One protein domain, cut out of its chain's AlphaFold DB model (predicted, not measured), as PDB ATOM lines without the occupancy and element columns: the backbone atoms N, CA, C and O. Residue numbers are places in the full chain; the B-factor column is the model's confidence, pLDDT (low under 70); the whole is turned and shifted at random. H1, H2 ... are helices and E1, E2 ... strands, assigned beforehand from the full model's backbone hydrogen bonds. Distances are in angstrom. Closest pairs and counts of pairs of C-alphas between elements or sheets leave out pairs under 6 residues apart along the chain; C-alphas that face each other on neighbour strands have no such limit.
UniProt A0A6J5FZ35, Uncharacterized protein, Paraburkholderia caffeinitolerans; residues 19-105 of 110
ATOM      1  N   ILE A  19      29.308 -22.301 -30.611       98.50
ATOM      2  CA  ILE A  19      29.941 -22.698 -29.352       98.50
ATOM      3  C   ILE A  19      31.249 -21.923 -29.217       98.50
ATOM      4  O   ILE A  19      32.074 -21.932 -30.129       98.50
ATOM      5  N   THR A  20      31.440 -21.250 -28.090       98.56
ATOM      6  CA  THR A  20      32.694 -20.567 -27.758       98.56
ATOM      7  C   THR A  20      33.654 -21.571 -27.133       98.56
ATOM      8  O   THR A  20      33.334 -22.163 -26.109       98.56
ATOM      9  N   ALA A  21      34.833 -21.766 -27.709       98.12
ATOM     10  CA  ALA A  21      35.875 -22.601 -27.127       98.12
ATOM     11  C   ALA A  21      37.004 -21.722 -26.588       98.12
ATOM     12  O   ALA A  21      37.566 -20.908 -27.316       98.12
ATOM     13  N   ARG A  22      37.329 -21.867 -25.304       98.44
ATOM     14  CA  ARG A  22      38.388 -21.113 -24.625       98.44
ATOM     15  C   ARG A  22      39.527 -22.047 -24.264       98.44
ATOM     16  O   ARG A  22      39.304 -23.070 -23.623       98.44
ATOM     17  N   PHE A  23      40.747 -21.658 -24.608       97.75
ATOM     18  CA  PHE A  23      41.943 -22.437 -24.319       97.75
ATOM     19  C   PHE A  23      42.802 -21.718 -23.286       97.75
ATOM     20  O   PHE A  23      43.366 -20.657 -23.552       97.75
ATOM     21  N   ALA A  24      42.918 -22.298 -22.092       95.62
ATOM     22  CA  ALA A  24      43.621 -21.654 -20.984       95.62
ATOM     23  C   ALA A  24      45.137 -21.521 -21.218       95.62
ATOM     24  O   ALA A  24      45.760 -20.608 -20.688       95.62
ATOM     25  N   TRP A  25      45.737 -22.404 -22.023       96.06
ATOM     26  CA  TRP A  25      47.190 -22.445 -22.221       96.06
ATOM     27  C   TRP A  25      47.757 -21.249 -22.996       96.06
ATOM     28  O   TRP A  25      48.919 -20.900 -22.822       96.06
ATOM     29  N   ASN A  26      46.947 -20.605 -23.836       97.19
ATOM     30  CA  ASN A  26      47.345 -19.450 -24.649       97.19
ATOM     31  C   ASN A  26      46.324 -18.301 -24.624       97.19
ATOM     32  O   ASN A  26      46.503 -17.319 -25.343       97.19
ATOM     33  N   ASN A  27      45.255 -18.419 -23.833       97.00
ATOM     34  CA  ASN A  27      44.124 -17.490 -23.792       97.00
ATOM     35  C   ASN A  27      43.404 -17.302 -25.140       97.00
ATOM     36  O   ASN A  27      42.727 -16.288 -25.336       97.00
ATOM     37  N   SER A  28      43.529 -18.243 -26.083       98.06
ATOM     38  CA  SER A  28      42.815 -18.142 -27.354       98.06
ATOM     39  C   SER A  28      41.338 -18.472 -27.185       98.06
ATOM     40  O   SER A  28      40.939 -19.300 -26.361       98.06
ATOM     41  N   VAL A  29      40.525 -17.818 -28.011       98.44
ATOM     42  CA  VAL A  29      39.092 -18.073 -28.130       98.44
ATOM     43  C   VAL A  29      38.798 -18.457 -29.571       98.44
ATOM     44  O   VAL A  29      39.156 -17.728 -30.495       98.44
ATOM     45  N   GLU A  30      38.143 -19.593 -29.748       98.00
ATOM     46  CA  GLU A  30      37.618 -20.055 -31.026       98.00
ATOM     47  C   GLU A  30      36.091 -20.083 -30.999       98.00
ATOM     48  O   GLU A  30      35.460 -20.166 -29.944       98.00
ATOM     49  N   TYR A  31      35.497 -20.041 -32.188       98.06
ATOM     50  CA  TYR A  31      34.058 -20.131 -32.378       98.06
ATOM     51  C   TYR A  31      33.763 -21.316 -33.282       98.06
ATOM     52  O   TYR A  31      34.117 -21.318 -34.462       98.06
ATOM     53  N   TRP A  32      33.122 -22.335 -32.728       97.94
ATOM     54  CA  TRP A  32      32.745 -23.528 -33.466       97.94
ATOM     55  C   TRP A  32      31.286 -23.434 -33.893       97.94
ATOM     56  O   TRP A  32      30.398 -23.151 -33.089       97.94
ATOM     57  N   GLU A  33      31.022 -23.690 -35.170       97.31
ATOM     58  CA  GLU A  33      29.655 -23.844 -35.657       97.31
ATOM     59  C   GLU A  33      29.083 -25.163 -35.133       97.31
ATOM     60  O   GLU A  33      29.572 -26.243 -35.466       97.31
ATOM     61  N   ALA A  34      28.014 -25.088 -34.343       96.81
ATOM     62  CA  ALA A  34      27.391 -26.269 -33.756       96.81
ATOM     63  C   ALA A  34      26.862 -27.243 -34.821       96.81
ATOM     64  O   ALA A  34      26.875 -28.450 -34.615       96.81
ATOM     65  N   SER A  35      26.458 -26.741 -35.992       95.38
ATOM     66  CA  SER A  35      26.025 -27.565 -37.130       95.38
ATOM     67  C   SER A  35      27.121 -28.481 -37.687       95.38
ATOM     68  O   SER A  35      26.802 -29.449 -38.372       95.38
ATOM     69  N   LYS A  36      28.399 -28.193 -37.406       96.88
ATOM     70  CA  LYS A  36      29.554 -29.001 -37.831       96.88
ATOM     71  C   LYS A  36      29.984 -30.030 -36.781       96.88
ATOM     72  O   LYS A  36      30.937 -30.768 -37.015       96.88
ATOM     73  N   LEU A  37      29.309 -30.078 -35.631       95.81
ATOM     74  CA  LEU A  37      29.651 -30.943 -34.506       95.81
ATOM     75  C   LEU A  37      28.588 -32.036 -34.302       95.81
ATOM     76  O   LEU A  37      27.423 -31.836 -34.652       95.81
ATOM     77  N   PRO A  38      28.953 -33.190 -33.713       93.38
ATOM     78  CA  PRO A  38      27.985 -34.234 -33.391       93.38
ATOM     79  C   PRO A  38      26.877 -33.725 -32.462       93.38
ATOM     80  O   PRO A  38      27.126 -32.966 -31.524       93.38
ATOM     81  N   GLU A  39      25.649 -34.196 -32.660       86.50
ATOM     82  CA  GLU A  39      24.516 -33.823 -31.802       86.50
ATOM     83  C   GLU A  39      24.738 -34.203 -30.330       86.50
ATOM     84  O   GLU A  39      24.404 -33.434 -29.429       86.50
ATOM     85  N   SER A  40      25.387 -35.346 -30.084       86.62
ATOM     86  CA  SER A  40      25.777 -35.792 -28.741       86.62
ATOM     87  C   SER A  40      26.739 -34.831 -28.036       86.62
ATOM     88  O   SER A  40      26.836 -34.853 -26.812       86.62
ATOM     89  N   PHE A  41      27.440 -33.983 -28.791       93.62
ATOM     90  CA  PHE A  41      28.306 -32.949 -28.245       93.62
ATOM     91  C   PHE A  41      27.557 -31.636 -28.010       93.62
ATOM     92  O   PHE A  41      27.751 -31.003 -26.975       93.62
ATOM     93  N   THR A  42      26.698 -31.232 -28.947       96.69
ATOM     94  CA  THR A  42      26.057 -29.904 -28.953       96.69
ATOM     95  C   THR A  42      24.910 -29.761 -27.955       96.69
ATOM     96  O   THR A  42      24.493 -28.641 -27.666       96.69
ATOM     97  N   PHE A  43      24.418 -30.865 -27.389       96.38
ATOM     98  CA  PHE A  43      23.364 -30.853 -26.379       96.38
ATOM     99  C   PHE A  43      23.680 -31.744 -25.182       96.38
ATOM    100  O   PHE A  43      24.337 -32.778 -25.297       96.38
ATOM    101  N   ARG A  44      23.136 -31.368 -24.024       95.25
ATOM    102  CA  ARG A  44      22.903 -32.279 -22.897       95.25
ATOM    103  C   ARG A  44      21.399 -32.417 -22.709       95.25
ATOM    104  O   ARG A  44      20.711 -31.424 -22.487       95.25
ATOM    105  N   CYS A  45      20.884 -33.628 -22.874       95.25
ATOM    106  CA  CYS A  45      19.454 -33.912 -22.922       95.25
ATOM    107  C   CYS A  45      19.045 -34.829 -21.775       95.25
ATOM    108  O   CYS A  45      19.796 -35.732 -21.404       95.25
ATOM    109  N   TYR A  46      17.851 -34.594 -21.237       94.19
ATOM    110  CA  TYR A  46      17.386 -35.266 -20.032       94.19
ATOM    111  C   TYR A  46      15.909 -35.646 -20.143       94.19
ATOM    112  O   TYR A  46      15.113 -34.948 -20.781       94.19
ATOM    113  N   ASP A  47      15.542 -36.772 -19.536       95.00
ATOM    114  CA  ASP A  47      14.153 -37.207 -19.427       95.00
ATOM    115  C   ASP A  47      13.369 -36.355 -18.404       95.00
ATOM    116  O   ASP A  47      13.869 -35.393 -17.812       95.00
ATOM    117  N   LYS A  48      12.091 -36.689 -18.199       93.00
ATOM    118  CA  LYS A  48      11.212 -35.980 -17.253       93.00
ATOM    119  C   LYS A  48      11.670 -36.074 -15.790       93.00
ATOM    120  O   LYS A  48      11.259 -35.234 -14.985       93.00
ATOM    121  N   ASP A  49      12.472 -37.087 -15.471       92.19
ATOM    122  CA  ASP A  49      12.983 -37.398 -14.137       92.19
ATOM    123  C   ASP A  49      14.405 -36.833 -13.935       92.19
ATOM    124  O   ASP A  49      14.932 -36.864 -12.826       92.19
ATOM    125  N   GLY A  50      14.996 -36.243 -14.982       90.88
ATOM    126  CA  GLY A  50      16.312 -35.613 -14.955       90.88
ATOM    127  C   GLY A  50      17.467 -36.561 -15.274       90.88
ATOM    128  O   GLY A  50      18.619 -36.187 -15.059       90.88
ATOM    129  N   ASN A  51      17.203 -37.762 -15.795       93.69
ATOM    130  CA  ASN A  51      18.268 -38.676 -16.209       93.69
ATOM    131  C   ASN A  51      18.769 -38.324 -17.615       93.69
ATOM    132  O   ASN A  51      17.946 -38.007 -18.482       93.69
ATOM    133  N   PRO A  52      20.086 -38.420 -17.883       93.44
ATOM    134  CA  PRO A  52      20.629 -38.236 -19.221       93.44
ATOM    135  C   PRO A  52      19.983 -39.193 -20.224       93.44
ATOM    136  O   PRO A  52      19.862 -40.391 -19.970       93.44
ATOM    137  N   THR A  53      19.591 -38.671 -21.380       95.06
ATOM    138  CA  THR A  53      18.976 -39.469 -22.440       95.06
ATOM    139  C   THR A  53      19.297 -38.908 -23.821       95.06
ATOM    140  O   THR A  53      19.839 -37.815 -23.981       95.06
ATOM    141  N   SER A  54      18.961 -39.686 -24.840       94.12
ATOM    142  CA  SER A  54      19.008 -39.260 -26.234       94.12
ATOM    143  C   SER A  54      17.967 -38.171 -26.521       94.12
ATOM    144  O   SER A  54      16.885 -38.142 -25.933       94.12
ATOM    145  N   ARG A  55      18.275 -37.267 -27.453       93.94
ATOM    146  CA  ARG A  55      17.439 -36.092 -27.736       93.94
ATOM    147  C   ARG A  55      15.994 -36.436 -28.107       93.94
ATOM    148  O   ARG A  55      15.086 -35.723 -27.693       93.94
ATOM    149  N   HIS A  56      15.763 -37.525 -28.843       93.19
ATOM    150  CA  HIS A  56      14.416 -37.935 -29.265       93.19
ATOM    151  C   HIS A  56      13.543 -38.468 -28.120       93.19
ATOM    152  O   HIS A  56      12.330 -38.557 -28.280       93.19
ATOM    153  N   GLN A  57      14.141 -38.822 -26.980       94.75
ATOM    154  CA  GLN A  57      13.452 -39.275 -25.762       94.75
ATOM    155  C   GLN A  57      13.432 -38.211 -24.659       94.75
ATOM    156  O   GLN A  57      12.885 -38.444 -23.581       94.75
ATOM    157  N   ALA A  58      14.057 -37.059 -24.897       95.50
ATOM    158  CA  ALA A  58      14.240 -36.035 -23.888       95.50
ATOM    159  C   ALA A  58      12.942 -35.268 -23.614       95.50
ATOM    160  O   ALA A  58      12.135 -35.026 -24.508       95.50
ATOM    161  N   ALA A  59      12.773 -34.826 -22.370       95.81
ATOM    162  CA  ALA A  59      11.769 -33.828 -22.015       95.81
ATOM    163  C   ALA A  59      12.298 -32.403 -22.249       95.81
ATOM    164  O   ALA A  59      11.529 -31.479 -22.514       95.81
ATOM    165  N   TRP A  60      13.613 -32.211 -22.136       95.31
ATOM    166  CA  TRP A  60      14.299 -30.942 -22.360       95.31
ATOM    167  C   TRP A  60      15.784 -31.184 -22.647       95.31
ATOM    168  O   TRP A  60      16.353 -32.211 -22.273       95.31
ATOM    169  N   CYS A  61      16.415 -30.221 -23.312       95.88
ATOM    170  CA  CYS A  61      17.848 -30.234 -23.587       95.88
ATOM    171  C   CYS A  61      18.461 -28.871 -23.286       95.88
ATOM    172  O   CYS A  61      17.820 -27.846 -23.496       95.88
ATOM    173  N   VAL A  62      19.714 -28.843 -22.851       96.19
ATOM    174  CA  VAL A  62      20.510 -27.620 -22.739       96.19
ATOM    175  C   VAL A  62      21.504 -27.588 -23.904       96.19
ATOM    176  O   VAL A  62      22.241 -28.565 -24.072       96.19
ATOM    177  N   PRO A  63      21.518 -26.533 -24.741       97.44
ATOM    178  CA  PRO A  63      22.541 -26.384 -25.771       97.44
ATOM    179  C   PRO A  63      23.893 -26.089 -25.120       97.44
ATOM    180  O   PRO A  63      23.965 -25.316 -24.168       97.44
ATOM    181  N   VAL A  64      24.961 -26.675 -25.645       97.81
ATOM    182  CA  VAL A  64      26.333 -26.363 -25.236       97.81
ATOM    183  C   VAL A  64      26.779 -25.100 -25.956       97.81
ATOM    184  O   VAL A  64      26.930 -25.113 -27.167       97.81
ATOM    185  N   VAL A  65      27.023 -24.012 -25.235       98.19
ATOM    186  CA  VAL A  65      27.401 -22.722 -25.843       98.19
ATOM    187  C   VAL A  65      28.823 -22.299 -25.505       98.19
ATOM    188  O   VAL A  65      29.369 -21.428 -26.182       98.19
ATOM    189  N   GLU A  66      29.439 -22.912 -24.496       98.44
ATOM    190  CA  GLU A  66      30.831 -22.657 -24.149       98.44
ATOM    191  C   GLU A  66      31.545 -23.931 -23.682       98.44
ATOM    192  O   GLU A  66      30.974 -24.769 -22.983       98.44
ATOM    193  N   VAL A  67      32.810 -24.063 -24.078       98.25
ATOM    194  CA  VAL A  67      33.737 -25.091 -23.608       98.25
ATOM    195  C   VAL A  67      35.033 -24.419 -23.186       98.25
ATOM    196  O   VAL A  67      35.622 -23.653 -23.947       98.25
ATOM    197  N   VAL A  68      35.494 -24.719 -21.979       98.25
ATOM    198  CA  VAL A  68      36.781 -24.264 -21.457       98.25
ATOM    199  C   VAL A  68      37.711 -25.460 -21.374       98.25
ATOM    200  O   VAL A  68      37.453 -26.388 -20.610       98.25
ATOM    201  N   THR A  69      38.795 -25.424 -22.141       97.56
ATOM    202  CA  THR A  69      39.828 -26.456 -22.154       97.56
ATOM    203  C   THR A  69      41.053 -25.982 -21.383       97.56
ATOM    204  O   THR A  69      41.628 -24.924 -21.663       97.56
ATOM    205  N   VAL A  70      41.481 -26.806 -20.431       97.25
ATOM    206  CA  VAL A  70      42.689 -26.606 -19.631       97.25
ATOM    207  C   VAL A  70      43.637 -27.766 -19.888       97.25
ATOM    208  O   VAL A  70      43.272 -28.920 -19.672       97.25
ATOM    209  N   SER A  71      44.848 -27.461 -20.339       96.50
ATOM    210  CA  SER A  71      45.908 -28.428 -20.618       96.50
ATOM    211  C   SER A  71      47.152 -28.074 -19.807       96.50
ATOM    212  O   SER A  71      47.663 -26.963 -19.936       96.50
ATOM    213  N   MET A  72      47.608 -29.000 -18.962       95.94
ATOM    214  CA  MET A  72      48.696 -28.776 -18.000       95.94
ATOM    215  C   MET A  72      49.814 -29.807 -18.164       95.94
ATOM    216  O   MET A  72      49.531 -30.971 -18.463       95.94
ATOM    217  N   ASP A  73      51.063 -29.397 -17.942       94.88
ATOM    218  CA  ASP A  73      52.207 -30.303 -17.763       94.88
ATOM    219  C   ASP A  73      52.182 -30.984 -16.375       94.88
ATOM    220  O   ASP A  73      51.292 -30.734 -15.557       94.88
ATOM    221  N   ASP A  74      53.166 -31.844 -16.092       93.88
ATOM    222  CA  ASP A  74      53.291 -32.539 -14.797       93.88
ATOM    223  C   ASP A  74      53.561 -31.596 -13.608       93.88
ATOM    224  O   ASP A  74      53.375 -31.979 -12.452       93.88
ATOM    225  N   ASN A  75      53.981 -30.355 -13.872       94.38
ATOM    226  CA  ASN A  75      54.253 -29.335 -12.858       94.38
ATOM    227  C   ASN A  75      53.054 -28.396 -12.631       94.38
ATOM    228  O   ASN A  75      53.134 -27.498 -11.793       94.38
ATOM    229  N   GLY A  76      51.950 -28.582 -13.365       91.94
ATOM    230  CA  GLY A  76      50.766 -27.729 -13.295       91.94
ATOM    231  C   GLY A  76      50.867 -26.431 -14.103       91.94
ATOM    232  O   GLY A  76      50.070 -25.520 -13.879       91.94
ATOM    233  N   ASN A  77      51.819 -26.325 -15.034       95.25
ATOM    234  CA  ASN A  77      51.919 -25.180 -15.934       95.25
ATOM    235  C   ASN A  77      51.017 -25.374 -17.159       95.25
ATOM    236  O   ASN A  77      51.018 -26.462 -17.745       95.25
ATOM    237  N   PRO A  78      50.306 -24.324 -17.614       95.69
ATOM    238  CA  PRO A  78      49.555 -24.392 -18.857       95.69
ATOM    239  C   PRO A  78      50.483 -24.608 -20.058       95.69
ATOM    240  O   PRO A  78      51.425 -23.847 -20.269       95.69
ATOM    241  N   VAL A  79      50.191 -25.626 -20.867       96.88
ATOM    242  CA  VAL A  79      50.965 -25.986 -22.069       96.88
ATOM    243  C   VAL A  79      50.038 -26.354 -23.219       96.88
ATOM    244  O   VAL A  79      48.857 -26.644 -23.013       96.88
ATOM    245  N   ALA A  80      50.556 -26.360 -24.447       95.81
ATOM    246  CA  ALA A  80      49.786 -26.812 -25.600       95.81
ATOM    247  C   ALA A  80      49.287 -28.262 -25.393       95.81
ATOM    248  O   ALA A  80      50.025 -29.080 -24.844       95.81
ATOM    249  N   PRO A  81      48.092 -28.645 -25.888       93.38
ATOM    250  CA  PRO A  81      47.515 -29.974 -25.641       93.38
ATOM    251  C   PRO A  81      48.424 -31.162 -25.991       93.38
ATOM    252  O   PRO A  81      48.381 -32.192 -25.331       93.38
ATOM    253  N   LYS A  82      49.275 -31.021 -27.014       93.56
ATOM    254  CA  LYS A  82      50.232 -32.059 -27.440       93.56
ATOM    255  C   LYS A  82      51.377 -32.303 -26.440       93.56
ATOM    256  O   LYS A  82      52.024 -33.340 -26.516       93.56
ATOM    257  N   GLU A  83      51.643 -31.338 -25.566       94.31
ATOM    258  CA  GLU A  83      52.683 -31.354 -24.526       94.31
ATOM    259  C   GLU A  83      52.086 -31.614 -23.133       94.31
ATOM    260  O   GLU A  83      52.814 -31.696 -22.150       94.31
ATOM    261  N   ALA A  84      50.759 -31.730 -23.038       94.50
ATOM    262  CA  ALA A  84      50.057 -31.803 -21.773       94.50
ATOM    263  C   ALA A  84      50.128 -33.201 -21.152       94.50
ATOM    264  O   ALA A  84      49.873 -34.212 -21.811       94.50
ATOM    265  N   ALA A  85      50.391 -33.235 -19.850       93.94
ATOM    266  CA  ALA A  85      50.216 -34.415 -19.018       93.94
ATOM    267  C   ALA A  85      48.737 -34.643 -18.682       93.94
ATOM    268  O   ALA A  85      48.293 -35.781 -18.571       93.94
ATOM    269  N   SER A  86      47.943 -33.577 -18.558       95.19
ATOM    270  CA  SER A  86      46.498 -33.677 -18.341       95.19
ATOM    271  C   SER A  86      45.729 -32.675 -19.190       95.19
ATOM    272  O   SER A  86      46.200 -31.570 -19.463       95.19
ATOM    273  N   ILE A  87      44.528 -33.071 -19.608       96.19
ATOM    274  CA  ILE A  87      43.580 -32.206 -20.308       96.19
ATOM    275  C   ILE A  87      42.240 -32.339 -19.603       96.19
ATOM    276  O   ILE A  87      41.744 -33.450 -19.414       96.19
ATOM    277  N   SER A  88      41.642 -31.209 -19.248       96.62
ATOM    278  CA  SER A  88      40.281 -31.153 -18.737       96.62
ATOM    279  C   SER A  88      39.424 -30.176 -19.531       96.62
ATOM    280  O   SER A  88      39.924 -29.203 -20.094       96.62
ATOM    281  N   ASN A  89      38.127 -30.467 -19.599       97.19
ATOM    282  CA  ASN A  89      37.132 -29.652 -20.277       97.19
ATOM    283  C   ASN A  89      35.976 -29.379 -19.324       97.19
ATOM    284  O   ASN A  89      35.407 -30.316 -18.766       97.19
ATOM    285  N   SER A  90      35.600 -28.113 -19.195       98.19
ATOM    286  CA  SER A  90      34.346 -27.699 -18.568       98.19
ATOM    287  C   SER A  90      33.389 -27.212 -19.644       98.19
ATOM    288  O   SER A  90      33.778 -26.435 -20.513       98.19
ATOM    289  N   VAL A  91      32.147 -27.681 -19.596       97.81
ATOM    290  CA  VAL A  91      31.134 -27.421 -20.621       97.81
ATOM    291  C   VAL A  91      29.980 -26.645 -20.005       97.81
ATOM    292  O   VAL A  91      29.492 -26.994 -18.926       97.81
ATOM    293  N   TYR A  92      29.525 -25.613 -20.713       97.69
ATOM    294  CA  TYR A  92      28.506 -24.693 -20.236       97.69
ATOM    295  C   TYR A  92      27.390 -24.484 -21.259       97.69
ATOM    296  O   TYR A  92      27.608 -24.450 -22.473       97.69
ATOM    297  N   GLY A  93      26.179 -24.322 -20.734       96.94
ATOM    298  CA  GLY A  93      25.004 -23.863 -21.456       96.94
ATOM    299  C   GLY A  93      24.792 -22.350 -21.340       96.94
ATOM    300  O   GLY A  93      25.660 -21.638 -20.823       96.94
ATOM    301  N   PRO A  94      23.644 -21.839 -21.823       95.50
ATOM    302  CA  PRO A  94      23.292 -20.425 -21.733       95.50
ATOM    303  C   PRO A  94      23.424 -19.872 -20.311       95.50
ATOM    304  O   PRO A  94      23.262 -20.603 -19.330       95.50
ATOM    305  N   ASP A  95      23.741 -18.580 -20.215       93.31
ATOM    306  CA  ASP A  95      23.989 -17.867 -18.954       93.31
ATOM    307  C   ASP A  95      25.063 -18.531 -18.073       93.31
ATOM    308  O   ASP A  95      25.011 -18.464 -16.846       93.31
ATOM    309  N   HIS A  96      26.042 -19.185 -18.713       94.62
ATOM    310  CA  HIS A  96      27.153 -19.878 -18.056       94.62
ATOM    311  C   HIS A  96      26.686 -20.998 -17.101       94.62
ATOM    312  O   HIS A  96      27.302 -21.279 -16.070       94.62
ATOM    313  N   THR A  97      25.583 -21.665 -17.456       94.38
ATOM    314  CA  THR A  97      25.071 -22.833 -16.726       94.38
ATOM    315  C   THR A  97      26.065 -23.983 -16.843       94.38
ATOM    316  O   THR A  97      26.285 -24.484 -17.942       94.38
ATOM    317  N   PHE A  98      26.656 -24.432 -15.736       95.00
ATOM    318  CA  PHE A  98      27.565 -25.582 -15.742       95.00
ATOM    319  C   PHE A  98      26.822 -26.875 -16.104       95.00
ATOM    320  O   PHE A  98      25.782 -27.175 -15.515       95.00
ATOM    321  N   LEU A  99      27.362 -27.638 -17.057       94.12
ATOM    322  CA  LEU A  99      26.761 -28.886 -17.535       94.12
ATOM    323  C   LEU A  99      27.584 -30.107 -17.145       94.12
ATOM    324  O   LEU A  99      27.039 -31.077 -16.626       94.12
ATOM    325  N   GLU A 100      28.889 -30.068 -17.396       94.44
ATOM    326  CA  GLU A 100      29.785 -31.177 -17.082       94.44
ATOM    327  C   GLU A 100      31.244 -30.732 -16.998       94.44
ATOM    328  O   GLU A 100      31.646 -29.704 -17.550       94.44
ATOM    329  N   HIS A 101      32.039 -31.570 -16.339       96.31
ATOM    330  CA  HIS A 101      33.488 -31.507 -16.360       96.31
ATOM    331  C   HIS A 101      34.044 -32.891 -16.686       96.31
ATOM    332  O   HIS A 101      33.637 -33.888 -16.089       96.31
ATOM    333  N   THR A 102      34.984 -32.948 -17.622       94.25
ATOM    334  CA  THR A 102      35.710 -34.171 -17.975       94.25
ATOM    335  C   THR A 102      37.202 -33.918 -17.862       94.25
ATOM    336  O   THR A 102      37.673 -32.820 -18.140       94.25
ATOM    337  N   SER A 103      37.957 -34.931 -17.454       92.81
ATOM    338  CA  SER A 103      39.414 -34.865 -17.385       92.81
ATOM    339  C   SER A 103      39.999 -36.191 -17.846       92.81
ATOM    340  O   SER A 103      39.506 -37.255 -17.465       92.81
ATOM    341  N   SER A 104      41.033 -36.136 -18.678       83.31
ATOM    342  CA  SER A 104      41.871 -37.290 -18.976       83.31
ATOM    343  C   SER A 104      43.115 -37.229 -18.097       83.31
ATOM    344  O   SER A 104      43.887 -36.269 -18.181       83.31
ATOM    345  N   ALA A 105      43.318 -38.268 -17.285       67.62
ATOM    346  CA  ALA A 105      44.590 -38.510 -16.616       67.62
ATOM    347  C   ALA A 105      45.710 -38.726 -17.659       67.62
ATOM    348  O   ALA A 105      45.403 -39.086 -18.805       67.62
TER     349      ALA A 105
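Overview. This is residues 19 to 105 of the 110 residues of an uncharacterized protein of Paraburkholderia caffeinitolerans (UniProt A0A6J5FZ35). A twisted sheet of five strands makes a long slab, and at one end of it a small two-stranded hairpin, E3 and E4, carries the length onward, with E4 running on at an angle into the sheet's strand E5. Two long loops, residues 47 to 59 and 73 to 85, lie at the opposite ends of this elongated outline of 44 by 25 by 22 A, and one short helix, H1, only grazes the sheet. The 87 printed residues hold one named helix and seven named strands, in the order E1 E2 H1 E3 E4 E5 E6 E7, and the class is mostly strand. The large sheet is mixed, in the order E2 E1 E5 E6 E7; the whole is only just loose, close to compact, with a radius of gyration of the C-alphas of 14.6 A.

Along the chain. Find C-alpha 19 at (29.941, -22.698, -29.352); from there E1 runs through residues 19 to 23, 13.0 A long. E2 follows in residues 28 to 33, 16.6 A, then H1 in 39 to 42, E3 in 43 to 46 and E4 in 60 to 63. Look for C-alpha 66 at (30.831, -22.657, -24.149), where E5 begins; it runs to residue 72, 19.9 A. E6, residues 86 to 93, spans 23.8 A, and E7, residues 97 to 104, spans 22.3 A and ends at C-alpha 104, (41.871, -37.290, -18.976).

Arrangement. Start in the large sheet at its edge strand E2, which forms a hairpin with E1: they are antiparallel, and N 21 and O 30 are 2.8 A apart, within hydrogen-bond range. E1 and E5 are parallel at 18 degrees, with N 67 and O 20 at 2.8 A. E5, E6 and E7 form a meander, each strand the antiparallel neighbour of the one before; look at N 68 and O 90, 2.8 A, and at N 89 and O 102, 2.8 A. E7 is the other edge strand. From edge to edge the strands' lines turn by 71 degrees. In the second sheet, the hairpin E3 and E4 is antiparallel, with N 62 and O 44 at 2.8 A. E4 runs on into E5 across a break of 2 residues, at 58 degrees. The closest C-alphas of E4 and E6 are those of Pro 63 and Gly 93, 5.6 A apart. H1 only grazes the large sheet, with residues 41 to 42; it is too short for an O i to N i+4 pair, and its one O i to N i+3 pair is within range.

Size, cuts and confidence. The two C-alphas farthest apart, those of His 56 and Asn 75, are 43.9 A apart. The printed part has no cut. The links E3 to E4 and E5 to E6 are long, 13 residues each. The mean pLDDT of the printed part is 95.1, and residue 105 is under 70.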